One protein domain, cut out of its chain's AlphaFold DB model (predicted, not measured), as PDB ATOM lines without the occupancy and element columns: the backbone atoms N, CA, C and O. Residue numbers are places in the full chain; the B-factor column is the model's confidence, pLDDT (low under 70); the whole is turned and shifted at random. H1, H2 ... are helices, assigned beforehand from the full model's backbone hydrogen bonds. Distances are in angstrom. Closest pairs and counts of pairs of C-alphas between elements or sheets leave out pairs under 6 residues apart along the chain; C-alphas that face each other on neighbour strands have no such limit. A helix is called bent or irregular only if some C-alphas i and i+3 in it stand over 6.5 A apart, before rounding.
ATOM      1  N   ILE A   9      10.818  -9.761  72.363       75.75
ATOM      2  CA  ILE A   9      10.486  -9.013  71.141       75.75
ATOM      3  C   ILE A   9      11.746  -8.591  70.377       75.75
ATOM      4  O   ILE A   9      11.780  -8.676  69.152       75.75
ATOM      5  N   PHE A  10      12.799  -8.181  71.085       74.94
ATOM      6  CA  PHE A  10      14.064  -7.790  70.468       74.94
ATOM      7  C   PHE A  10      14.793  -9.006  69.882       74.94
ATOM      8  O   PHE A  10      15.229  -8.974  68.735       74.94
ATOM      9  N   SER A  11      14.834 -10.119  70.621       69.38
ATOM     10  CA  SER A  11      15.368 -11.395  70.125       69.38
ATOM     11  C   SER A  11      14.586 -11.908  68.904       69.38
ATOM     12  O   SER A  11      15.175 -12.367  67.926       69.38
ATOM     13  N   TYR A  12      13.260 -11.762  68.923       72.06
ATOM     14  CA  TYR A  12      12.379 -12.118  67.815       72.06
ATOM     15  C   TYR A  12      12.631 -11.246  66.574       72.06
ATOM     16  O   TYR A  12      12.789 -11.769  65.470       72.06
ATOM     17  N   ALA A  13      12.738  -9.926  66.750       73.44
ATOM     18  CA  ALA A  13      13.049  -8.995  65.670       73.44
ATOM     19  C   ALA A  13      14.427  -9.276  65.046       73.44
ATOM     20  O   ALA A  13      14.569  -9.231  63.827       73.44
ATOM     21  N   LEU A  14      15.428  -9.642  65.855       72.00
ATOM     22  CA  LEU A  14      16.751 -10.037  65.362       72.00
ATOM     23  C   LEU A  14      16.699 -11.314  64.514       72.00
ATOM     24  O   LEU A  14      17.299 -11.350  63.440       72.00
ATOM     25  N   LYS A  15      15.934 -12.328  64.941       71.25
ATOM     26  CA  LYS A  15      15.705 -13.541  64.135       71.25
ATOM     27  C   LYS A  15      15.029 -13.217  62.801       71.25
ATOM     28  O   LYS A  15      15.463 -13.726  61.771       71.25
ATOM     29  N   PHE A  16      14.014 -12.350  62.815       74.94
ATOM     30  CA  PHE A  16      13.306 -11.899  61.612       74.94
ATOM     31  C   PHE A  16      14.216 -11.125  60.644       74.94
ATOM     32  O   PHE A  16      14.144 -11.320  59.432       74.94
ATOM     33  N   LEU A  17      15.123 -10.294  61.168       74.00
ATOM     34  CA  LEU A  17      16.128  -9.558  60.391       74.00
ATOM     35  C   LEU A  17      17.329 -10.419  59.958       74.00
ATOM     36  O   LEU A  17      18.309  -9.886  59.441       74.00
ATOM     37  N   CYS A  18      17.273 -11.737  60.168       68.12
ATOM     38  CA  CYS A  18      18.365 -12.671  59.888       68.12
ATOM     39  C   CYS A  18      19.670 -12.363  60.652       68.12
ATOM     40  O   CYS A  18      20.742 -12.827  60.259       68.12
ATOM     41  N   VAL A  19      19.609 -11.617  61.762       64.19
ATOM     42  CA  VAL A  19      20.773 -11.356  62.616       64.19
ATOM     43  C   VAL A  19      21.001 -12.580  63.494       64.19
ATOM     44  O   VAL A  19      20.363 -12.762  64.532       64.19
ATOM     45  N   GLN A  20      21.911 -13.454  63.061       59.47
ATOM     46  CA  GLN A  20      22.359 -14.568  63.887       59.47
ATOM     47  C   GLN A  20      23.150 -14.033  65.079       59.47
ATOM     48  O   GLN A  20      24.193 -13.398  64.916       59.47
ATOM     49  N   ASN A  21      22.683 -14.340  66.288       53.16
ATOM     50  CA  ASN A  21      23.450 -14.115  67.504       53.16
ATOM     51  C   ASN A  21      24.535 -15.206  67.604       53.16
ATOM     52  O   ASN A  21      24.432 -16.145  68.387       53.16
ATOM     53  N   ASN A  22      25.542 -15.135  66.728       47.06
ATOM     54  CA  ASN A  22      26.675 -16.059  66.690       47.06
ATOM     55  C   ASN A  22      27.652 -15.709  67.815       47.06
ATOM     56  O   ASN A  22      28.755 -15.220  67.579       47.06
ATOM     57  N   VAL A  31      16.843 -28.933  69.765       72.31
ATOM     58  CA  VAL A  31      15.458 -29.216  70.143       72.31
ATOM     59  C   VAL A  31      15.167 -30.707  69.921       72.31
ATOM     60  O   VAL A  31      15.598 -31.258  68.901       72.31
ATOM     61  N   PRO A  32      14.465 -31.387  70.847       82.75
ATOM     62  CA  PRO A  32      14.046 -32.767  70.642       82.75
ATOM     63  C   PRO A  32      13.216 -32.891  69.363       82.75
ATOM     64  O   PRO A  32      12.360 -32.048  69.080       82.75
ATOM     65  N   GLU A  33      13.437 -33.953  68.593       84.56
ATOM     66  CA  GLU A  33      12.802 -34.110  67.281       84.56
ATOM     67  C   GLU A  33      11.269 -34.147  67.363       84.56
ATOM     68  O   GLU A  33      10.597 -33.539  66.533       84.56
ATOM     69  N   ILE A  34      10.715 -34.760  68.414       87.88
ATOM     70  CA  ILE A  34       9.266 -34.810  68.646       87.88
ATOM     71  C   ILE A  34       8.658 -33.416  68.852       87.88
ATOM     72  O   ILE A  34       7.584 -33.119  68.335       87.88
ATOM     73  N   VAL A  35       9.381 -32.533  69.546       85.75
ATOM     74  CA  VAL A  35       8.958 -31.152  69.795       85.75
ATOM     75  C   VAL A  35       8.962 -30.382  68.479       85.75
ATOM     76  O   VAL A  35       7.996 -29.689  68.169       85.75
ATOM     77  N   ARG A  36       9.997 -30.571  67.650       84.31
ATOM     78  CA  ARG A  36      10.049 -29.996  66.301       84.31
ATOM     79  C   ARG A  36       8.869 -30.468  65.448       84.31
ATOM     80  O   ARG A  36       8.212 -29.631  64.844       84.31
ATOM     81  N   ILE A  37       8.579 -31.769  65.407       88.12
ATOM     82  CA  ILE A  37       7.463 -32.326  64.618       88.12
ATOM     83  C   ILE A  37       6.121 -31.740  65.076       88.12
ATOM     84  O   ILE A  37       5.320 -31.322  64.241       88.12
ATOM     85  N   PHE A  38       5.899 -31.641  66.388       90.62
ATOM     86  CA  PHE A  38       4.701 -31.013  66.946       90.62
ATOM     87  C   PHE A  38       4.566 -29.544  66.514       90.62
ATOM     88  O   PHE A  38       3.500 -29.117  66.068       90.62
ATOM     89  N   PHE A  39       5.660 -28.777  66.564       87.88
ATOM     90  CA  PHE A  39       5.650 -27.388  66.108       87.88
ATOM     91  C   PHE A  39       5.500 -27.237  64.580       87.88
ATOM     92  O   PHE A  39       4.895 -26.276  64.105       87.88
ATOM     93  N   VAL A  40       5.988 -28.196  63.792       89.19
ATOM     94  CA  VAL A  40       5.752 -28.240  62.341       89.19
ATOM     95  C   VAL A  40       4.272 -28.490  62.041       89.19
ATOM     96  O   VAL A  40       3.721 -27.855  61.142       89.19
ATOM     97  N   LEU A  41       3.610 -29.365  62.806       92.38
ATOM     98  CA  LEU A  41       2.176 -29.624  62.662       92.38
ATOM     99  C   LEU A  41       1.357 -28.355  62.923       92.38
ATOM    100  O   LEU A  41       0.562 -27.967  62.071       92.38
ATOM    101  N   ILE A  42       1.581 -27.675  64.052       92.06
ATOM    102  CA  ILE A  42       0.835 -26.446  64.374       92.06
ATOM    103  C   ILE A  42       1.126 -25.323  63.369       92.06
ATOM    104  O   ILE A  42       0.201 -24.633  62.951       92.06
ATOM    105  N   SER A  43       2.381 -25.177  62.931       90.44
ATOM    106  CA  SER A  43       2.798 -24.157  61.961       90.44
ATOM    107  C   SER A  43       2.162 -24.380  60.586       90.44
ATOM    108  O   SER A  43       1.530 -23.477  60.036       90.44
ATOM    109  N   SER A  44       2.251 -25.602  60.049       91.75
ATOM    110  CA  SER A  44       1.674 -25.940  58.740       91.75
ATOM    111  C   SER A  44       0.146 -25.893  58.748       91.75
ATOM    112  O   SER A  44      -0.447 -25.370  57.803       91.75
ATOM    113  N   PHE A  45      -0.493 -26.348  59.831       93.38
ATOM    114  CA  PHE A  45      -1.938 -26.225  60.016       93.38
ATOM    115  C   PHE A  45      -2.374 -24.760  60.085       93.38
ATOM    116  O   PHE A  45      -3.289 -24.371  59.364       93.38
ATOM    117  N   ALA A  46      -1.702 -23.930  60.888       92.50
ATOM    118  CA  ALA A  46      -2.022 -22.509  60.990       92.50
ATOM    119  C   ALA A  46      -1.829 -21.782  59.651       92.50
ATOM    120  O   ALA A  46      -2.693 -21.008  59.243       92.50
ATOM    121  N   CYS A  47      -0.743 -22.069  58.928       91.25
ATOM    122  CA  CYS A  47      -0.480 -21.468  57.624       91.25
ATOM    123  C   CYS A  47      -1.528 -21.874  56.579       91.25
ATOM    124  O   CYS A  47      -2.045 -21.016  55.862       91.25
ATOM    125  N   MET A  48      -1.896 -23.158  56.527       91.88
ATOM    126  CA  MET A  48      -2.969 -23.631  55.651       91.88
ATOM    127  C   MET A  48      -4.327 -23.046  56.025       91.88
ATOM    128  O   MET A  48      -5.081 -22.644  55.142       91.88
ATOM    129  N   LEU A  49      -4.640 -22.960  57.318       92.69
ATOM    130  CA  LEU A  49      -5.901 -22.411  57.798       92.69
ATOM    131  C   LEU A  49      -6.027 -20.931  57.446       92.69
ATOM    132  O   LEU A  49      -7.077 -20.523  56.960       92.69
ATOM    133  N   VAL A  50      -4.967 -20.139  57.627       91.94
ATOM    134  CA  VAL A  50      -4.950 -18.724  57.227       91.94
ATOM    135  C   VAL A  50      -5.129 -18.591  55.716       91.94
ATOM    136  O   VAL A  50      -5.996 -17.836  55.285       91.94
ATOM    137  N   LEU A  51      -4.392 -19.367  54.916       90.69
ATOM    138  CA  LEU A  51      -4.504 -19.336  53.457       90.69
ATOM    139  C   LEU A  51      -5.928 -19.680  52.983       90.69
ATOM    140  O   LEU A  51      -6.538 -18.918  52.234       90.69
ATOM    141  N   LEU A  52      -6.482 -20.803  53.448       89.81
ATOM    142  CA  LEU A  52      -7.837 -21.242  53.101       89.81
ATOM    143  C   LEU A  52      -8.899 -20.265  53.609       89.81
ATOM    144  O   LEU A  52      -9.873 -20.004  52.907       89.81
ATOM    145  N   SER A  53      -8.710 -19.702  54.804       89.12
ATOM    146  CA  SER A  53      -9.581 -18.667  55.364       89.12
ATOM    147  C   SER A  53      -9.585 -17.415  54.486       89.12
ATOM    148  O   SER A  53     -10.652 -16.889  54.180       89.12
ATOM    149  N   THR A  54      -8.425 -16.981  53.982       87.88
ATOM    150  CA  THR A  54      -8.338 -15.854  53.046       87.88
ATOM    151  C   THR A  54      -9.130 -16.118  51.768       87.88
ATOM    152  O   THR A  54      -9.933 -15.271  51.387       87.88
ATOM    153  N   PHE A  55      -8.986 -17.290  51.142       85.00
ATOM    154  CA  PHE A  55      -9.783 -17.634  49.956       85.00
ATOM    155  C   PHE A  55     -11.278 -17.770  50.265       85.00
ATOM    156  O   PHE A  55     -12.112 -17.367  49.459       85.00
ATOM    157  N   LYS A  56     -11.626 -18.313  51.438       84.00
ATOM    158  CA  LYS A  56     -13.014 -18.564  51.828       84.00
ATOM    159  C   LYS A  56     -13.766 -17.303  52.235       84.00
ATOM    160  O   LYS A  56     -14.943 -17.227  51.923       84.00
ATOM    161  N   PHE A  57     -13.154 -16.366  52.956       84.38
ATOM    162  CA  PHE A  57     -13.862 -15.235  53.581       84.38
ATOM    163  C   PHE A  57     -13.574 -13.879  52.942       84.38
ATOM    164  O   PHE A  57     -14.286 -12.914  53.215       84.38
ATOM    165  N   SER A  58     -12.543 -13.761  52.109       81.56
ATOM    166  CA  SER A  58     -12.245 -12.477  51.487       81.56
ATOM    167  C   SER A  58     -13.219 -12.184  50.345       81.56
ATOM    168  O   SER A  58     -13.230 -12.873  49.324       81.56
ATOM    169  N   HIS A  59     -13.994 -11.105  50.495       70.88
ATOM    170  CA  HIS A  59     -14.929 -10.611  49.477       70.88
ATOM    171  C   HIS A  59     -14.267 -10.396  48.109       70.88
ATOM    172  O   HIS A  59     -14.901 -10.606  47.081       70.88
ATOM    173  N   VAL A  60     -12.985 -10.016  48.082       72.62
ATOM    174  CA  VAL A  60     -12.238  -9.768  46.838       72.62
ATOM    175  C   VAL A  60     -12.037 -11.055  46.031       72.62
ATOM    176  O   VAL A  60     -12.101 -11.025  44.804       72.62
ATOM    177  N   PHE A  61     -11.829 -12.186  46.710       70.94
ATOM    178  CA  PHE A  61     -11.624 -13.485  46.066       70.94
ATOM    179  C   PHE A  61     -12.954 -14.157  45.715       70.94
ATOM    180  O   PHE A  61     -13.064 -14.763  44.649       70.94
ATOM    181  N   GLN A  62     -13.981 -13.988  46.556       68.38
ATOM    182  CA  GLN A  62     -15.333 -14.473  46.264       68.38
ATOM    183  C   GLN A  62     -15.957 -13.759  45.060       68.38
ATOM    184  O   GLN A  62     -16.508 -14.410  44.185       68.38
ATOM    185  N   ALA A  63     -15.811 -12.434  44.957       62.88
ATOM    186  CA  ALA A  63     -16.376 -11.650  43.853       62.88
ATOM    187  C   ALA A  63     -15.749 -11.958  42.477       62.88
ATOM    188  O   ALA A  63     -16.220 -11.460  41.455       62.88
ATOM    189  N   LYS A  64     -14.653 -12.722  42.444       65.00
ATOM    190  CA  LYS A  64     -13.919 -13.104  41.232       65.00
ATOM    191  C   LYS A  64     -13.978 -14.611  40.953       65.00
ATOM    192  O   LYS A  64     -13.242 -15.061  40.077       65.00
ATOM    193  N   ASP A  65     -14.803 -15.361  41.696       65.50
ATOM    194  CA  ASP A  65     -14.925 -16.824  41.620       65.50
ATOM    195  C   ASP A  65     -13.562 -17.526  41.597       65.50
ATOM    196  O   ASP A  65     -13.317 -18.454  40.822       65.50
ATOM    197  N   VAL A  66     -12.632 -17.046  42.431       66.56
ATOM    198  CA  VAL A  66     -11.286 -17.612  42.486       66.56
ATOM    199  C   VAL A  66     -11.401 -19.043  43.020       66.56
ATOM    200  O   VAL A  66     -11.780 -19.231  44.180       66.56
ATOM    201  N   PRO A  67     -11.070 -20.070  42.221       67.81
ATOM    202  CA  PRO A  67     -11.096 -21.446  42.690       67.81
ATOM    203  C   PRO A  67     -10.076 -21.601  43.820       67.81
ATOM    204  O   PRO A  67      -9.013 -20.975  43.812       67.81
ATOM    205  N   ILE A  68     -10.381 -22.467  44.785       65.06
ATOM    206  CA  ILE A  68      -9.471 -22.804  45.883       65.06
ATOM    207  C   ILE A  68      -8.296 -23.602  45.294       65.06
ATOM    208  O   ILE A  68      -8.298 -24.829  45.214       65.06
ATOM    209  N   ILE A  69      -7.298 -22.880  44.796       61.94
ATOM    210  CA  ILE A  69      -6.094 -23.430  44.182       61.94
ATOM    211  C   ILE A  69      -5.093 -23.694  45.291       61.94
ATOM    212  O   ILE A  69      -4.405 -22.795  45.768       61.94
ATOM    213  N   VAL A  70      -5.030 -24.947  45.715       64.75
ATOM    214  CA  VAL A  70      -4.246 -25.364  46.879       64.75
ATOM    215  C   VAL A  70      -3.055 -26.279  46.563       64.75
ATOM    216  O   VAL A  70      -2.141 -26.276  47.385       64.75
ATOM    217  N   PRO A  71      -2.933 -26.994  45.418       75.38
ATOM    218  CA  PRO A  71      -1.830 -27.951  45.261       75.38
ATOM    219  C   PRO A  71      -0.430 -27.327  45.382       75.38
ATOM    220  O   PRO A  71       0.401 -27.806  46.152       75.38
ATOM    221  N   SER A  72      -0.186 -26.216  44.678       85.25
ATOM    222  CA  SER A  72       1.112 -25.523  44.692       85.25
ATOM    223  C   SER A  72       1.440 -24.932  46.068       85.25
ATOM    224  O   SER A  72       2.553 -25.058  46.587       85.25
ATOM    225  N   TRP A  73       0.445 -24.318  46.708       89.50
ATOM    226  CA  TRP A  73       0.638 -23.648  47.989       89.50
ATOM    227  C   TRP A  73       0.772 -24.625  49.157       89.50
ATOM    228  O   TRP A  73       1.570 -24.375  50.057       89.50
ATOM    229  N   ALA A  74       0.101 -25.777  49.103       89.50
ATOM    230  CA  ALA A  74       0.273 -26.852  50.077       89.50
ATOM    231  C   ALA A  74       1.723 -27.342  50.133       89.50
ATOM    232  O   ALA A  74       2.326 -27.393  51.205       89.50
ATOM    233  N   ALA A  75       2.303 -27.650  48.967       89.25
ATOM    234  CA  ALA A  75       3.690 -28.092  48.865       89.25
ATOM    235  C   ALA A  75       4.667 -27.010  49.348       89.25
ATOM    236  O   ALA A  75       5.632 -27.313  50.049       89.25
ATOM    237  N   THR A  76       4.377 -25.741  49.040       90.31
ATOM    238  CA  THR A  76       5.150 -24.594  49.533       90.31
ATOM    239  C   THR A  76       5.141 -24.525  51.059       90.31
ATOM    240  O   THR A  76       6.203 -24.463  51.666       90.31
ATOM    241  N   ILE A  77       3.966 -24.605  51.691       91.31
ATOM    242  CA  ILE A  77       3.826 -24.545  53.153       91.31
ATOM    243  C   ILE A  77       4.584 -25.691  53.824       91.31
ATOM    244  O   ILE A  77       5.310 -25.470  54.789       91.31
ATOM    245  N   ILE A  78       4.471 -26.913  53.297       89.94
ATOM    246  CA  ILE A  78       5.197 -28.069  53.839       89.94
ATOM    247  C   ILE A  78       6.711 -27.849  53.737       89.94
ATOM    248  O   ILE A  78       7.428 -28.082  54.712       89.94
ATOM    249  N   LEU A  79       7.200 -27.363  52.591       88.50
ATOM    250  CA  LEU A  79       8.618 -27.076  52.390       88.50
ATOM    251  C   LEU A  79       9.115 -25.988  53.350       88.50
ATOM    252  O   LEU A  79      10.172 -26.151  53.954       88.50
ATOM    253  N   THR A  80       8.346 -24.917  53.539       86.56
ATOM    254  CA  THR A  80       8.716 -23.806  54.419       86.56
ATOM    255  C   THR A  80       8.654 -24.185  55.902       86.56
ATOM    256  O   THR A  80       9.529 -23.787  56.663       86.56
ATOM    257  N   CYS A  81       7.680 -24.996  56.332       86.38
ATOM    258  CA  CYS A  81       7.554 -25.413  57.732       86.38
ATOM    259  C   CYS A  81       8.520 -26.549  58.111       86.38
ATOM    260  O   CYS A  81       9.040 -26.561  59.229       86.38
ATOM    261  N   ASN A  82       8.748 -27.519  57.216       85.94
ATOM    262  CA  ASN A  82       9.558 -28.712  57.494       85.94
ATOM    263  C   ASN A  82      11.028 -28.532  57.077       85.94
ATOM    264  O   ASN A  82      11.935 -28.936  57.805       85.94
ATOM    265  N   GLY A  83      11.264 -27.876  55.937       80.00
ATOM    266  CA  GLY A  83      12.575 -27.613  55.342       80.00
ATOM    267  C   GLY A  83      13.114 -26.217  55.651       80.00
ATOM    268  O   GLY A  83      13.624 -25.552  54.757       80.00
ATOM    269  N   LEU A  84      13.026 -25.770  56.904       75.69
ATOM    270  CA  LEU A  84      13.445 -24.425  57.343       75.69
ATOM    271  C   LEU A  84      14.911 -24.094  57.028       75.69
ATOM    272  O   LEU A  84      15.250 -22.948  56.742       75.69
ATOM    273  N   GLU A  85      15.777 -25.109  57.069       73.75
ATOM    274  CA  GLU A  85      17.198 -24.989  56.729       73.75
ATOM    275  C   GLU A  85      17.446 -25.010  55.215       73.75
ATOM    276  O   GLU A  85      18.536 -24.672  54.756       73.75
ATOM    277  N   SER A  86      16.443 -25.401  54.427       79.31
ATOM    278  CA  SER A  86      16.561 -25.519  52.982       79.31
ATOM    279  C   SER A  86      16.598 -24.142  52.319       79.31
ATOM    280  O   SER A  86      15.713 -23.320  52.580       79.31
ATOM    281  N   PRO A  87      17.558 -23.873  51.411       75.69
ATOM    282  CA  PRO A  87      17.572 -22.635  50.635       75.69
ATOM    283  C   PRO A  87      16.384 -22.532  49.661       75.69
ATOM    284  O   PRO A  87      16.070 -21.435  49.200       75.69
ATOM    285  N   LEU A  88      15.701 -23.647  49.370       78.00
ATOM    286  CA  LEU A  88      14.543 -23.695  48.474       78.00
ATOM    287  C   LEU A  88      13.284 -23.106  49.133       78.00
ATOM    288  O   LEU A  88      12.466 -22.495  48.458       78.00
ATOM    289  N   GLY A  89      13.145 -23.246  50.457       76.69
ATOM    290  CA  GLY A  89      11.993 -22.742  51.215       76.69
ATOM    291  C   GLY A  89      12.114 -21.284  51.666       76.69
ATOM    292  O   GLY A  89      11.230 -20.789  52.365       76.69
ATOM    293  N   GLN A  90      13.209 -20.599  51.323       85.94
ATOM    294  CA  GLN A  90      13.492 -19.223  51.748       85.94
ATOM    295  C   GLN A  90      12.616 -18.213  50.989       85.94
ATOM    296  O   GLN A  90      12.214 -18.484  49.853       85.94
ATOM    297  N   PRO A  91      12.325 -17.039  51.581       86.62
ATOM    298  CA  PRO A  91      11.334 -16.097  51.058       86.62
ATOM    299  C   PRO A  91      11.636 -15.640  49.630       86.62
ATOM    300  O   PRO A  91      10.715 -15.483  48.834       86.62
ATOM    301  N   PHE A  92      12.918 -15.489  49.283       87.44
ATOM    302  CA  PHE A  92      13.339 -15.092  47.940       87.44
ATOM    303  C   PHE A  92      12.954 -16.129  46.876       87.44
ATOM    304  O   PHE A  92      12.247 -15.808  45.923       87.44
ATOM    305  N   SER A  93      13.377 -17.383  47.065       87.94
ATOM    306  CA  SER A  93      13.092 -18.491  46.146       87.94
ATOM    307  C   SER A  93      11.589 -18.747  46.029       87.94
ATOM    308  O   SER A  93      11.081 -18.926  44.926       87.94
ATOM    309  N   LEU A  94      10.864 -18.689  47.151       90.06
ATOM    310  CA  LEU A  94       9.413 -18.863  47.199       90.06
ATOM    311  C   LEU A  94       8.688 -17.781  46.390       90.06
ATOM    312  O   LEU A  94       7.887 -18.103  45.507       90.06
ATOM    313  N   PHE A  95       8.965 -16.507  46.686       91.19
ATOM    314  CA  PHE A  95       8.261 -15.375  46.085       91.19
ATOM    315  C   PHE A  95       8.597 -15.230  44.601       91.19
ATOM    316  O   PHE A  95       7.703 -15.271  43.756       91.19
ATOM    317  N   PHE A  96       9.884 -15.115  44.267       90.50
ATOM    318  CA  PHE A  96      10.300 -14.895  42.884       90.50
ATOM    319  C   PHE A  96      10.129 -16.147  42.028       90.50
ATOM    320  O   PHE A  96       9.698 -16.028  40.883       90.50
ATOM    321  N   GLY A  97      10.388 -17.339  42.576       90.56
ATOM    322  CA  GLY A  97      10.156 -18.598  41.870       90.56
ATOM    323  C   GLY A  97       8.699 -18.714  41.436       90.56
ATOM    324  O   GLY A  97       8.420 -18.805  40.246       90.56
ATOM    325  N   THR A  98       7.752 -18.594  42.370       92.38
ATOM    326  CA  THR A  98       6.319 -18.693  42.043       92.38
ATOM    327  C   THR A  98       5.844 -17.564  41.127       92.38
ATOM    328  O   THR A  98       5.021 -17.797  40.239       92.38
ATOM    329  N   PHE A  99       6.359 -16.344  41.301       93.44
ATOM    330  CA  PHE A  99       5.979 -15.192  40.484       93.44
ATOM    331  C   PHE A  99       6.410 -15.349  39.020       93.44
ATOM    332  O   PHE A  99       5.572 -15.255  38.121       93.44
ATOM    333  N   PHE A 100       7.689 -15.640  38.762       94.56
ATOM    334  CA  PHE A 100       8.195 -15.763  37.394       94.56
ATOM    335  C   PHE A 100       7.624 -16.978  36.663       94.56
ATOM    336  O   PHE A 100       7.265 -16.864  35.491       94.56
ATOM    337  N   THR A 101       7.470 -18.123  37.333       93.94
ATOM    338  CA  THR A 101       6.846 -19.292  36.695       93.94
ATOM    339  C   THR A 101       5.373 -19.043  36.382       93.94
ATOM    340  O   THR A 101       4.885 -19.471  35.336       93.94
ATOM    341  N   SER A 102       4.663 -18.285  37.223       94.06
ATOM    342  CA  SER A 102       3.283 -17.877  36.938       94.06
ATOM    343  C   SER A 102       3.208 -16.932  35.734       94.06
ATOM    344  O   SER A 102       2.307 -17.086  34.912       94.06
ATOM    345  N   ILE A 103       4.170 -16.012  35.561       95.94
ATOM    346  CA  ILE A 103       4.272 -15.170  34.352       95.94
ATOM    347  C   ILE A 103       4.457 -16.038  33.108       95.94
ATOM    348  O   ILE A 103       3.728 -15.863  32.132       95.94
ATOM    349  N   ILE A 104       5.400 -16.984  33.148       96.00
ATOM    350  CA  ILE A 104       5.665 -17.904  32.035       96.00
ATOM    351  C   ILE A 104       4.398 -18.701  31.706       96.00
ATOM    352  O   ILE A 104       3.990 -18.737  30.550       96.00
ATOM    353  N   GLY A 105       3.734 -19.278  32.713       94.94
ATOM    354  CA  GLY A 105       2.506 -20.054  32.534       94.94
ATOM    355  C   GLY A 105       1.365 -19.252  31.905       94.94
ATOM    356  O   GLY A 105       0.766 -19.705  30.930       94.94
ATOM    357  N   ILE A 106       1.082 -18.046  32.413       95.25
ATOM    358  CA  ILE A 106       0.045 -17.168  31.847       95.25
ATOM    359  C   ILE A 106       0.422 -16.749  30.424       95.25
ATOM    360  O   ILE A 106      -0.418 -16.823  29.530       95.25
ATOM    361  N   GLY A 107       1.671 -16.326  30.206       95.69
ATOM    362  CA  GLY A 107       2.152 -15.854  28.910       95.69
ATOM    363  C   GLY A 107       2.049 -16.929  27.833       95.69
ATOM    364  O   GLY A 107       1.487 -16.678  26.768       95.69
ATOM    365  N   LEU A 108       2.503 -18.146  28.141       95.19
ATOM    366  CA  LEU A 108       2.422 -19.276  27.221       95.19
ATOM    367  C   LEU A 108       0.974 -19.684  26.960       95.19
ATOM    368  O   LEU A 108       0.604 -19.881  25.809       95.19
ATOM    369  N   THR A 109       0.138 -19.728  28.000       94.69
ATOM    370  CA  THR A 109      -1.282 -20.067  27.845       94.69
ATOM    371  C   THR A 109      -2.004 -19.049  26.971       94.69
ATOM    372  O   THR A 109      -2.740 -19.429  26.064       94.69
ATOM    373  N   LYS A 110      -1.781 -17.748  27.195       93.56
ATOM    374  CA  LYS A 110      -2.373 -16.689  26.369       93.56
ATOM    375  C   LYS A 110      -1.894 -16.791  24.923       93.56
ATOM    376  O   LYS A 110      -2.729 -16.723  24.031       93.56
ATOM    377  N   LEU A 111      -0.599 -17.020  24.694       93.25
ATOM    378  CA  LEU A 111      -0.046 -17.223  23.352       93.25
ATOM    379  C   LEU A 111      -0.658 -18.448  22.659       93.25
ATOM    380  O   LEU A 111      -0.981 -18.392  21.476       93.25
ATOM    381  N   TRP A 112      -0.869 -19.536  23.397       92.56
ATOM    382  CA  TRP A 112      -1.458 -20.763  22.868       92.56
ATOM    383  C   TRP A 112      -2.924 -20.580  22.458       92.56
ATOM    384  O   TRP A 112      -3.359 -21.118  21.443       92.56
ATOM    385  N   MET A 113      -3.674 -19.770  23.211       90.06
ATOM    386  CA  MET A 113      -5.076 -19.452  22.918       90.06
ATOM    387  C   MET A 113      -5.265 -18.536  21.698       90.06
ATOM    388  O   MET A 113      -6.386 -18.425  21.214       90.06
ATOM    389  N   LEU A 114      -4.208 -17.898  21.175       90.06
ATOM    390  CA  LEU A 114      -4.281 -17.138  19.917       90.06
ATOM    391  C   LEU A 114      -4.342 -18.046  18.676       90.06
ATOM    392  O   LEU A 114      -4.709 -17.584  17.600       90.06
ATOM    393  N   ARG A 115      -3.967 -19.324  18.804       89.31
ATOM    394  CA  ARG A 115      -3.993 -20.298  17.709       89.31
ATOM    395  C   ARG A 115      -5.384 -20.923  17.576       89.31
ATOM    396  O   ARG A 115      -5.976 -21.342  18.570       89.31
ATOM    397  N   GLU A 116      -5.857 -21.105  16.343       81.94
ATOM    398  CA  GLU A 116      -7.053 -21.909  16.052       81.94
ATOM    399  C   GLU A 116      -6.896 -23.339  16.616       81.94
ATOM    400  O   GLU A 116      -5.869 -23.995  16.412       81.94
ATOM    401  N   GLY A 117      -7.872 -23.813  17.398       80.31
ATOM    402  CA  GLY A 117      -7.811 -25.121  18.074       80.31
ATOM    403  C   GLY A 117      -6.847 -25.200  19.271       80.31
ATOM    404  O   GLY A 117      -6.495 -26.295  19.711       80.31
ATOM    405  N   GLY A 118      -6.391 -24.064  19.812       80.25
ATOM    406  CA  GLY A 118      -5.489 -24.035  20.969       80.25
ATOM    407  C   GLY A 118      -6.064 -24.688  22.234       80.25
ATOM    408  O   GLY A 118      -5.304 -25.222  23.041       80.25
ATOM    409  N   GLU A 119      -7.390 -24.708  22.404       83.88
ATOM    410  CA  GLU A 119      -8.028 -25.261  23.608       83.88
ATOM    411  C   GLU A 119      -7.830 -26.775  23.774       83.88
ATOM    412  O   GLU A 119      -7.578 -27.240  24.886       83.88
ATOM    413  N   GLU A 120      -7.853 -27.546  22.684       87.00
ATOM    414  CA  GLU A 120      -7.694 -29.010  22.730       87.00
ATOM    415  C   GLU A 120      -6.273 -29.441  23.125       87.00
ATOM    416  O   GLU A 120      -6.047 -30.547  23.618       87.00
ATOM    417  N   THR A 121      -5.294 -28.551  22.938       91.25
ATOM    418  CA  THR A 121      -3.865 -28.822  23.152       91.25
ATOM    419  C   THR A 121      -3.296 -28.118  24.388       91.25
ATOM    420  O   THR A 121      -2.081 -28.080  24.583       91.25
ATOM    421  N   LEU A 122      -4.152 -27.617  25.289       92.50
ATOM    422  CA  LEU A 122      -3.723 -26.944  26.525       92.50
ATOM    423  C   LEU A 122      -2.924 -27.839  27.477       92.50
ATOM    424  O   LEU A 122      -2.088 -27.340  28.228       92.50
ATOM    425  N   TRP A 123      -3.128 -29.156  27.432       91.56
ATOM    426  CA  TRP A 123      -2.318 -30.110  28.191       91.56
ATOM    427  C   TRP A 123      -0.847 -30.099  27.736       91.56
ATOM    428  O   TRP A 123       0.054 -30.160  28.575       91.56
ATOM    429  N   VAL A 124      -0.595 -29.914  26.433       94.25
ATOM    430  CA  VAL A 124       0.756 -29.726  25.875       94.25
ATOM    431  C   VAL A 124       1.325 -28.386  26.322       94.25
ATOM    432  O   VAL A 124       2.465 -28.324  26.779       94.25
ATOM    433  N   CYS A 125       0.523 -27.317  26.250       94.62
ATOM    434  CA  CYS A 125       0.924 -25.993  26.727       94.62
ATOM    435  C   CYS A 125       1.319 -26.021  28.211       94.62
ATOM    436  O   CYS A 125       2.318 -25.418  28.594       94.62
ATOM    437  N   GLY A 126       0.572 -26.745  29.046       93.56
ATOM    438  CA  GLY A 126       0.870 -26.909  30.466       93.56
ATOM    439  C   GLY A 126       2.189 -27.641  30.724       93.56
ATOM    440  O   GLY A 126       2.999 -27.187  31.540       93.56
ATOM    441  N   ALA A 127       2.445 -28.732  29.995       95.44
ATOM    442  CA  ALA A 127       3.720 -29.449  30.057       95.44
ATOM    443  C   ALA A 127       4.889 -28.554  29.607       95.44
ATOM    444  O   ALA A 127       5.905 -28.460  30.296       95.44
ATOM    445  N   LEU A 128       4.717 -27.826  28.501       96.06
ATOM    446  CA  LEU A 128       5.715 -26.896  27.975       96.06
ATOM    447  C   LEU A 128       6.001 -25.748  28.956       96.06
ATOM    448  O   LEU A 128       7.162 -25.451  29.233       96.06
ATOM    449  N   ALA A 129       4.958 -25.144  29.531       95.62
ATOM    450  CA  ALA A 129       5.078 -24.073  30.519       95.62
ATOM    451  C   ALA A 129       5.847 -24.524  31.767       95.62
ATOM    452  O   ALA A 129       6.693 -23.780  32.266       95.62
ATOM    453  N   THR A 130       5.599 -25.750  32.231       94.44
ATOM    454  CA  THR A 130       6.288 -26.332  33.391       94.44
ATOM    455  C   THR A 130       7.763 -26.594  33.094       94.44
ATOM    456  O   THR A 130       8.624 -26.234  33.897       94.44
ATOM    457  N   SER A 131       8.077 -27.144  31.919       96.00
ATOM    458  CA  SER A 131       9.457 -27.401  31.492       96.00
ATOM    459  C   SER A 131      10.260 -26.109  31.318       96.00
ATOM    460  O   SER A 131      11.368 -26.001  31.842       96.00
ATOM    461  N   ILE A 132       9.692 -25.089  30.661       96.31
ATOM    462  CA  ILE A 132      10.339 -23.770  30.514       96.31
ATOM    463  C   ILE A 132      10.539 -23.118  31.886       96.31
ATOM    464  O   ILE A 132      11.612 -22.588  32.170       96.31
ATOM    465  N   SER A 133       9.536 -23.206  32.762       95.19
ATOM    466  CA  SER A 133       9.626 -22.722  34.142       95.19
ATOM    467  C   SER A 133      10.747 -23.408  34.927       95.19
ATOM    468  O   SER A 133      11.471 -22.739  35.660       95.19
ATOM    469  N   SER A 134      10.933 -24.719  34.754       93.12
ATOM    470  CA  SER A 134      12.017 -25.481  35.387       93.12
ATOM    471  C   SER A 134      13.401 -25.004  34.933       93.12
ATOM    472  O   SER A 134      14.275 -24.722  35.761       93.12
ATOM    473  N   VAL A 135      13.586 -24.815  33.621       94.88
ATOM    474  CA  VAL A 135      14.833 -24.273  33.055       94.88
ATOM    475  C   VAL A 135      15.082 -22.851  33.559       94.88
ATOM    476  O   VAL A 135      16.192 -22.534  33.986       94.88
ATOM    477  N   PHE A 136      14.048 -22.006  33.581       94.19
ATOM    478  CA  PHE A 136      14.152 -20.639  34.084       94.19
ATOM    479  C   PHE A 136      14.548 -20.597  35.563       94.19
ATOM    480  O   PHE A 136      15.466 -19.868  35.931       94.19
ATOM    481  N   MET A 137      13.909 -21.405  36.414       91.50
ATOM    482  CA  MET A 137      14.255 -21.493  37.837       91.50
ATOM    483  C   MET A 137      15.690 -21.985  38.053       91.50
ATOM    484  O   MET A 137      16.390 -21.458  38.922       91.50
ATOM    485  N   SER A 138      16.140 -22.948  37.242       90.06
ATOM    486  CA  SER A 138      17.516 -23.460  37.268       90.06
ATOM    487  C   SER A 138      18.526 -22.379  36.879       90.06
ATOM    488  O   SER A 138      19.547 -22.212  37.546       90.06
ATOM    489  N   TYR A 139      18.214 -21.590  35.849       90.81
ATOM    490  CA  TYR A 139      19.042 -20.472  35.403       90.81
ATOM    491  C   TYR A 139      19.089 -19.332  36.432       90.81
ATOM    492  O   TYR A 139      20.165 -18.854  36.790       90.81
ATOM    493  N   ALA A 140      17.931 -18.927  36.956       88.56
ATOM    494  CA  ALA A 140      17.802 -17.825  37.906       88.56
ATOM    495  C   ALA A 140      18.270 -18.179  39.330       88.56
ATOM    496  O   ALA A 140      18.338 -17.296  40.182       88.56
ATOM    497  N   LYS A 141      18.599 -19.453  39.601       86.12
ATOM    498  CA  LYS A 141      18.905 -19.981  40.945       86.12
ATOM    499  C   LYS A 141      17.760 -19.745  41.942       86.12
ATOM    500  O   LYS A 141      17.989 -19.515  43.126       86.12
ATOM    501  N   LEU A 142      16.526 -19.836  41.445       86.62
ATOM    502  CA  LEU A 142      15.267 -19.636  42.174       86.62
ATOM    503  C   LEU A 142      14.460 -20.938  42.226       86.62
ATOM    504  O   LEU A 142      13.259 -20.947  41.961       86.62
ATOM    505  N   ILE A 143      15.128 -22.066  42.478       86.12
ATOM    506  CA  ILE A 143      14.474 -23.375  42.442       86.12
ATOM    507  C   ILE A 143      13.470 -23.467  43.590       86.12
ATOM    508  O   ILE A 143      13.839 -23.605  44.756       86.12
ATOM    509  N   HIS A 144      12.192 -23.425  43.224       87.25
ATOM    510  CA  HIS A 144      11.068 -23.706  44.101       87.25
ATOM    511  C   HIS A 144      10.193 -24.771  43.434       87.25
ATOM    512  O   HIS A 144       9.383 -24.438  42.571       87.25
ATOM    513  N   PRO A 145      10.341 -26.063  43.775       84.19
ATOM    514  CA  PRO A 145       9.665 -27.154  43.067       84.19
ATOM    515  C   PRO A 145       8.141 -26.985  43.008       84.19
ATOM    516  O   PRO A 145       7.507 -27.276  41.993       84.19
ATOM    517  N   ALA A 146       7.544 -26.415  44.059       86.19
ATOM    518  CA  ALA A 146       6.113 -26.145  44.096       86.19
ATOM    519  C   ALA A 146       5.664 -25.074  43.077       86.19
ATOM    520  O   ALA A 146       4.517 -25.124  42.620       86.19
ATOM    521  N   ALA A 147       6.553 -24.170  42.643       88.38
ATOM    522  CA  ALA A 147       6.278 -23.149  41.626       88.38
ATOM    523  C   ALA A 147       6.040 -23.729  40.223       88.38
ATOM    524  O   ALA A 147       5.385 -23.084  39.403       88.38
ATOM    525  N   GLY A 148       6.527 -24.941  39.928       88.75
ATOM    526  CA  GLY A 148       6.270 -25.602  38.644       88.75
ATOM    527  C   GLY A 148       4.774 -25.838  38.426       88.75
ATOM    528  O   GLY A 148       4.219 -25.455  37.395       88.75
ATOM    529  N   SER A 149       4.089 -26.344  39.456       90.31
ATOM    530  CA  SER A 149       2.636 -26.556  39.418       90.31
ATOM    531  C   SER A 149       1.837 -25.259  39.225       90.31
ATOM    532  O   SER A 149       0.774 -25.291  38.610       90.31
ATOM    533  N   ALA A 150       2.360 -24.107  39.661       91.06
ATOM    534  CA  ALA A 150       1.723 -22.812  39.440       91.06
ATOM    535  C   ALA A 150       1.681 -22.419  37.953       91.06
ATOM    536  O   ALA A 150       0.675 -21.868  37.503       91.06
ATOM    537  N   SER A 151       2.740 -22.727  37.195       93.25
ATOM    538  CA  SER A 151       2.793 -22.499  35.744       93.25
ATOM    539  C   SER A 151       1.896 -23.466  34.966       93.25
ATOM    540  O   SER A 151       1.187 -23.042  34.056       93.25
ATOM    541  N   LEU A 152       1.857 -24.740  35.382       93.06
ATOM    542  CA  LEU A 152       0.983 -25.767  34.813       93.06
ATOM    543  C   LEU A 152      -0.485 -25.362  34.930       93.06
ATOM    544  O   LEU A 152      -1.250 -25.440  33.967       93.06
ATOM    545  N   LEU A 153      -0.870 -24.909  36.124       91.19
ATOM    546  CA  LEU A 153      -2.249 -24.589  36.445       91.19
ATOM    547  C   LEU A 153      -2.807 -23.435  35.613       91.19
ATOM    548  O   LEU A 153      -4.001 -23.435  35.313       91.19
ATOM    549  N   ALA A 154      -1.942 -22.508  35.190       91.44
ATOM    550  CA  ALA A 154      -2.312 -21.436  34.278       91.44
ATOM    551  C   ALA A 154      -2.887 -21.962  32.955       91.44
ATOM    552  O   ALA A 154      -3.782 -21.321  32.417       91.44
ATOM    553  N   ALA A 155      -2.440 -23.133  32.482       91.56
ATOM    554  CA  ALA A 155      -2.933 -23.764  31.260       91.56
ATOM    555  C   ALA A 155      -4.102 -24.732  31.514       91.56
ATOM    556  O   ALA A 155      -5.097 -24.703  30.791       91.56
ATOM    557  N   ILE A 156      -4.002 -25.592  32.536       90.31
ATOM    558  CA  ILE A 156      -4.954 -26.705  32.715       90.31
ATOM    559  C   ILE A 156      -6.263 -26.301  33.401       90.31
ATOM    560  O   ILE A 156      -7.289 -26.933  33.168       90.31
ATOM    561  N   SER A 157      -6.257 -25.272  34.254       89.12
ATOM    562  CA  SER A 157      -7.445 -24.889  35.021       89.12
ATOM    563  C   SER A 157      -8.236 -23.809  34.279       89.12
ATOM    564  O   SER A 157      -7.729 -22.695  34.125       89.12
ATOM    565  N   PRO A 158      -9.491 -24.068  33.855       88.38
ATOM    566  CA  PRO A 158     -10.325 -23.056  33.199       88.38
ATOM    567  C   PRO A 158     -10.503 -21.796  34.049       88.38
ATOM    568  O   PRO A 158     -10.445 -20.678  33.544       88.38
ATOM    569  N   ALA A 159     -10.644 -21.973  35.360       86.12
ATOM    570  CA  ALA A 159     -10.827 -20.870  36.283       86.12
ATOM    571  C   ALA A 159      -9.548 -20.019  36.437       86.12
ATOM    572  O   ALA A 159      -9.634 -18.793  36.470       86.12
ATOM    573  N   VAL A 160      -8.346 -20.616  36.401       87.94
ATOM    574  CA  VAL A 160      -7.086 -19.839  36.329       87.94
ATOM    575  C   VAL A 160      -6.928 -19.123  34.998       87.94
ATOM    576  O   VAL A 160      -6.540 -17.953  34.971       87.94
ATOM    577  N   ARG A 161      -7.285 -19.783  33.893       89.50
ATOM    578  CA  ARG A 161      -7.261 -19.172  32.556       89.50
ATOM    579  C   ARG A 161      -8.135 -17.925  32.479       89.50
ATOM    580  O   ARG A 161      -7.705 -16.915  31.910       89.50
ATOM    581  N   HIS A 162      -9.324 -17.986  33.079       88.19
ATOM    582  CA  HIS A 162     -10.251 -16.860  33.149       88.19
ATOM    583  C   HIS A 162      -9.672 -15.688  33.960       88.19
ATOM    584  O   HIS A 162      -9.780 -14.538  33.538       88.19
ATOM    585  N   MET A 163      -8.967 -15.966  35.064       86.56
ATOM    586  CA  MET A 163      -8.279 -14.932  35.852       86.56
ATOM    587  C   MET A 163      -7.140 -14.248  35.081       86.56
ATOM    588  O   MET A 163      -6.895 -13.054  35.268       86.56
ATOM    589  N   GLY A 164      -6.434 -14.980  34.213       89.00
ATOM    590  CA  GLY A 164      -5.350 -14.439  33.391       89.00
ATOM    591  C   GLY A 164      -4.291 -13.724  34.235       89.00
ATOM    592  O   GLY A 164      -3.730 -14.307  35.156       89.00
ATOM    593  N   TRP A 165      -4.040 -12.443  33.958       92.44
ATOM    594  CA  TRP A 165      -3.053 -11.633  34.689       92.44
ATOM    595  C   TRP A 165      -3.387 -11.418  36.169       92.44
ATOM    596  O   TRP A 165      -2.477 -11.211  36.970       92.44
ATOM    597  N   TYR A 166      -4.662 -11.523  36.562       89.62
ATOM    598  CA  TYR A 166      -5.062 -11.414  37.968       89.62
ATOM    599  C   TYR A 166      -4.485 -12.548  38.825       89.62
ATOM    600  O   TYR A 166      -4.247 -12.364  40.018       89.62
ATOM    601  N   TYR A 167      -4.158 -13.688  38.205       89.44
ATOM    602  CA  TYR A 167      -3.446 -14.773  38.871       89.44
ATOM    603  C   TYR A 167      -2.122 -14.292  39.482       89.44
ATOM    604  O   TYR A 167      -1.819 -14.669  40.606       89.44
ATOM    605  N   LEU A 168      -1.381 -13.376  38.844       91.81
ATOM    606  CA  LEU A 168      -0.132 -12.845  39.413       91.81
ATOM    607  C   LEU A 168      -0.344 -12.114  40.739       91.81
ATOM    608  O   LEU A 168       0.446 -12.278  41.666       91.81
ATOM    609  N   VAL A 169      -1.419 -11.329  40.840       90.69
ATOM    610  CA  VAL A 169      -1.757 -10.597  42.069       90.69
ATOM    611  C   VAL A 169      -2.061 -11.583  43.190       90.69
ATOM    612  O   VAL A 169      -1.560 -11.419  44.301       90.69
ATOM    613  N   ILE A 170      -2.815 -12.642  42.881       88.38
ATOM    614  CA  ILE A 170      -3.103 -13.721  43.828       88.38
ATOM    615  C   ILE A 170      -1.795 -14.336  44.323       88.38
ATOM    616  O   ILE A 170      -1.605 -14.415  45.532       88.38
ATOM    617  N   GLN A 171      -0.869 -14.672  43.417       90.75
ATOM    618  CA  GLN A 171       0.394 -15.313  43.787       90.75
ATOM    619  C   GLN A 171       1.281 -14.435  44.679       90.75
ATOM    620  O   GLN A 171       1.935 -14.944  45.590       90.75
ATOM    621  N   ILE A 172       1.286 -13.118  44.449       91.94
ATOM    622  CA  ILE A 172       1.992 -12.151  45.301       91.94
ATOM    623  C   ILE A 172       1.377 -12.133  46.702       91.94
ATOM    624  O   ILE A 172       2.097 -12.250  47.694       91.94
ATOM    625  N   VAL A 173       0.050 -12.005  46.794       90.88
ATOM    626  CA  VAL A 173      -0.660 -11.901  48.076       90.88
ATOM    627  C   VAL A 173      -0.507 -13.182  48.892       90.88
ATOM    628  O   VAL A 173      -0.158 -13.115  50.070       90.88
ATOM    629  N   THR A 174      -0.717 -14.350  48.285       89.56
ATOM    630  CA  THR A 174      -0.592 -15.640  48.975       89.56
ATOM    631  C   THR A 174       0.850 -15.952  49.351       89.56
ATOM    632  O   THR A 174       1.091 -16.443  50.452       89.56
ATOM    633  N   GLY A 175       1.818 -15.621  48.490       90.44
ATOM    634  CA  GLY A 175       3.239 -15.779  48.790       90.44
ATOM    635  C   GLY A 175       3.669 -14.945  49.997       90.44
ATOM    636  O   GLY A 175       4.287 -15.473  50.921       90.44
ATOM    637  N   LEU A 176       3.280 -13.665  50.036       92.19
ATOM    638  CA  LEU A 176       3.539 -12.784  51.179       92.19
ATOM    639  C   LEU A 176       2.854 -13.288  52.451       92.19
ATOM    640  O   LEU A 176       3.481 -13.333  53.506       92.19
ATOM    641  N   LEU A 177       1.596 -13.721  52.350       91.25
ATOM    642  CA  LEU A 177       0.839 -14.259  53.477       91.25
ATOM    643  C   LEU A 177       1.528 -15.488  54.087       91.25
ATOM    644  O   LEU A 177       1.699 -15.556  55.304       91.25
ATOM    645  N   ILE A 178       1.973 -16.429  53.248       90.56
ATOM    646  CA  ILE A 178       2.684 -17.634  53.691       90.56
ATOM    647  C   ILE A 178       4.015 -17.272  54.344       90.56
ATOM    648  O   ILE A 178       4.317 -17.818  55.403       90.56
ATOM    649  N   ILE A 179       4.795 -16.349  53.768       90.44
ATOM    650  CA  ILE A 179       6.053 -15.886  54.372       90.44
ATOM    651  C   ILE A 179       5.783 -15.264  55.747       90.44
ATOM    652  O   ILE A 179       6.438 -15.639  56.715       90.44
ATOM    653  N   CYS A 180       4.789 -14.378  55.865       89.69
ATOM    654  CA  CYS A 180       4.434 -13.741  57.131       89.69
ATOM    655  C   CYS A 180       4.047 -14.766  58.201       89.69
ATOM    656  O   CYS A 180       4.613 -14.755  59.294       89.69
ATOM    657  N   VAL A 181       3.117 -15.675  57.895       89.44
ATOM    658  CA  VAL A 181       2.657 -16.681  58.863       89.44
ATOM    659  C   VAL A 181       3.786 -17.653  59.207       89.44
ATOM    660  O   VAL A 181       4.017 -17.937  60.382       89.44
ATOM    661  N   SER A 182       4.552 -18.098  58.211       86.88
ATOM    662  CA  SER A 182       5.694 -18.989  58.430       86.88
ATOM    663  C   SER A 182       6.747 -18.334  59.317       86.88
ATOM    664  O   SER A 182       7.196 -18.968  60.261       86.88
ATOM    665  N   SER A 183       7.092 -17.059  59.106       84.50
ATOM    666  CA  SER A 183       8.003 -16.313  59.987       84.50
ATOM    667  C   SER A 183       7.474 -16.191  61.415       84.50
ATOM    668  O   SER A 183       8.252 -16.321  62.361       84.50
ATOM    669  N   VAL A 184       6.163 -16.003  61.603       86.00
ATOM    670  CA  VAL A 184       5.540 -15.978  62.937       86.00
ATOM    671  C   VAL A 184       5.753 -17.294  63.675       86.00
ATOM    672  O   VAL A 184       6.344 -17.295  64.756       86.00
ATOM    673  N   PHE A 185       5.337 -18.409  63.079       85.31
ATOM    674  CA  PHE A 185       5.364 -19.709  63.746       85.31
ATOM    675  C   PHE A 185       6.756 -20.342  63.789       85.31
ATOM    676  O   PHE A 185       7.146 -20.905  64.811       85.31
ATOM    677  N   ALA A 186       7.534 -20.241  62.715       81.94
ATOM    678  CA  ALA A 186       8.857 -20.849  62.642       81.94
ATOM    679  C   ALA A 186       9.858 -20.201  63.603       81.94
ATOM    680  O   ALA A 186      10.700 -20.906  64.149       81.94
ATOM    681  N   ASN A 187       9.743 -18.899  63.891       81.44
ATOM    682  CA  ASN A 187      10.636 -18.223  64.841       81.44
ATOM    683  C   ASN A 187      10.437 -18.652  66.312       81.44
ATOM    684  O   ASN A 187      11.284 -18.337  67.158       81.44
ATOM    685  N   ILE A 188       9.355 -19.387  66.613       77.56
ATOM    686  CA  ILE A 188       9.066 -19.947  67.945       77.56
ATOM    687  C   ILE A 188      10.028 -21.097  68.271       77.56
ATOM    688  O   ILE A 188      10.579 -21.145  69.368       77.56
ATOM    689  N   TYR A 189      10.258 -22.008  67.320       74.69
ATOM    690  CA  TYR A 189      11.045 -23.234  67.529       74.69
ATOM    691  C   TYR A 189      12.327 -23.300  66.688       74.69
ATOM    692  O   TYR A 189      13.187 -24.142  66.935       74.69
ATOM    693  N   ALA A 190      12.456 -22.420  65.699       75.38
ATOM    694  CA  ALA A 190      13.571 -22.330  64.769       75.38
ATOM    695  C   ALA A 190      13.848 -20.855  64.411       75.38
ATOM    696  O   ALA A 190      13.479 -19.939  65.151       75.38
ATOM    697  N   GLN A 191      14.555 -20.625  63.303       74.00
ATOM    698  CA  GLN A 191      14.789 -19.303  62.729       74.00
ATOM    699  C   GLN A 191      14.358 -19.316  61.260       74.00
ATOM    700  O   GLN A 191      14.863 -20.121  60.477       74.00
ATOM    701  N   TYR A 192      13.435 -18.425  60.898       76.38
ATOM    702  CA  TYR A 192      12.985 -18.208  59.527       76.38
ATOM    703  C   TYR A 192      12.582 -16.737  59.303       76.38
ATOM    704  O   TYR A 192      11.753 -16.201  60.050       76.38
ATOM    705  N   PRO A 193      13.083 -16.079  58.247       78.75
ATOM    706  CA  PRO A 193      13.990 -16.607  57.226       78.75
ATOM    707  C   PRO A 193      15.459 -16.668  57.680       78.75
ATOM    708  O   PRO A 193      15.879 -15.967  58.600       78.75
ATOM    709  N   LEU A 194      16.258 -17.507  57.014       76.75
ATOM    710  CA  LEU A 194      17.719 -17.519  57.178       76.75
ATOM    711  C   LEU A 194      18.380 -16.381  56.392       76.75
ATOM    712  O   LEU A 194      19.397 -15.843  56.820       76.75
ATOM    713  N   PHE A 195      17.797 -16.017  55.250       77.75
ATOM    714  CA  PHE A 195      18.194 -14.873  54.435       77.75
ATOM    715  C   PHE A 195      17.005 -14.368  53.605       77.75
ATOM    716  O   PHE A 195      16.161 -15.151  53.171       77.75
ATOM    717  N   TRP A 196      16.959 -13.058  53.351       77.31
ATOM    718  CA  TRP A 196      15.868 -12.421  52.599       77.31
ATOM    719  C   TRP A 196      16.079 -12.362  51.082       77.31
ATOM    720  O   TRP A 196      15.098 -12.422  50.351       77.31
ATOM    721  N   PHE A 197      17.326 -12.243  50.603       70.81
ATOM    722  CA  PHE A 197      17.614 -11.935  49.190       70.81
ATOM    723  C   PHE A 197      18.492 -12.967  48.469       70.81
ATOM    724  O   PHE A 197      18.311 -13.185  47.281       70.81
ATOM    725  N   MET A 198      19.453 -13.606  49.144       64.44
ATOM    726  CA  MET A 198      20.328 -14.621  48.537       64.44
ATOM    727  C   MET A 198      21.036 -15.412  49.646       64.44
ATOM    728  O   MET A 198      21.423 -14.794  50.645       64.44
ATOM    729  N   PRO A 199      21.262 -16.734  49.500       62.31
ATOM    730  CA  PRO A 199      22.114 -17.458  50.431       62.31
ATOM    731  C   PRO A 199      23.540 -16.886  50.389       62.31
ATOM    732  O   PRO A 199      24.147 -16.853  49.312       62.31
ATOM    733  N   PRO A 200      24.120 -16.466  51.526       55.28
ATOM    734  CA  PRO A 200      25.537 -16.137  51.581       55.28
ATOM    735  C   PRO A 200      26.345 -17.423  51.357       55.28
ATOM    736  O   PRO A 200      26.457 -18.249  52.252       55.28
TER     737      PRO A 200
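What this domain is: This is residues 9 to 22 and 31 to 200 of the 354 residues of an uncharacterized protein of Geotrichum candidum (UniProt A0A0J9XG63). Picture an elongated bundle of six helices built as two overlapping groups of three: H2, H4 and H9 toward one end, H5, H6 and H7 toward the other, joined where H4 and H7 meet near their first residues and where H9 packs on H5. H1 packs near the last residues of H9, H3 follows the far end of H2, and short H8 turns crosswise after H7. The bundle runs up and down, each of its helices against the one before it in the chain. You have 184 printed residues with nine named helices, H1 to H9 in order, and no named strand: all helix. The whole is compact, with a radius of gyration of the C-alphas of 17.5 A and spans of 60 by 38 by 27 A.

How they stand to each other: Start at H1, residues 9 to 16: it touches residues 183 to 187 of H9, residues 166 to 189, closest at the C-alphas of Lys 15 and Asn 187, 6.9 A. H2, residues 33 to 57, touches H9 at a shallow tilt of 31 degrees, opposite ways, closest at C-alphas 43 and 185, 5.4 A. H2 and H3, residues 59 to 62, touch only at the corner, and only just, with 3 pairs of C-alphas within 8 A, the closest being 55 and 61, 6.0 A. With residues 40 to 48, H2 touches H4, residues 71 to 82; their closest C-alphas, 40 and 81, are 5.7 A apart. Residues 71 to 76 of H4 touch residues 146 to 150 of H7, residues 145 to 156, closest at C-alphas 72 and 146, 5.1 A. H5, residues 91 to 113, touches H7 the same way at 21 degrees, a shallow tilt, with C-alphas 105 and 151 closest, 4.0 A. H5 also touches H9, closest at C-alphas 95 and 175, 5.7 A. H6, residues 118 to 140, forms helical hairpins with H5, closest at C-alphas 101 and 133, 5.1 A, and with H7, closest at C-alphas 126 and 152, 4.5 A. H8, residues 158 to 163, touches H7 only at the corner, closest at C-alphas 154 and 160, 5.4 A. Every O i to N i+4 pair is within hydrogen-bond range in H1, H2, H4, H5 and H8, against 17 of 19 in H6, 4 of 8 in H7 and 18 of 20 in H9; H3 is too short for such a pair.

Where its parts are: Find C-alpha 9, where H1 begins, at (10.486, -9.013, 71.141). H2 runs 35.4 A, H5 32.7 A and H6 29.5 A; H6 is irregular, with C-alphas 120 and 123 7.7 A apart, and has a kink of 43 degrees near residue 125. H9 runs 35.7 A to C-alpha 189 at (11.045, -23.234, 67.529).

The domain as a whole: The C-alphas farthest apart, of Asn 22 and Glu 116, are 61.1 A apart. Residues 23 to 30 are not printed, and C-alphas 22 and 31 are 17.6 A apart across the cut. Of the links printed whole, none is long. The pLDDT is under 70 at residue 11 and residues 18 to 22, 62 to 70 and 198 to 200.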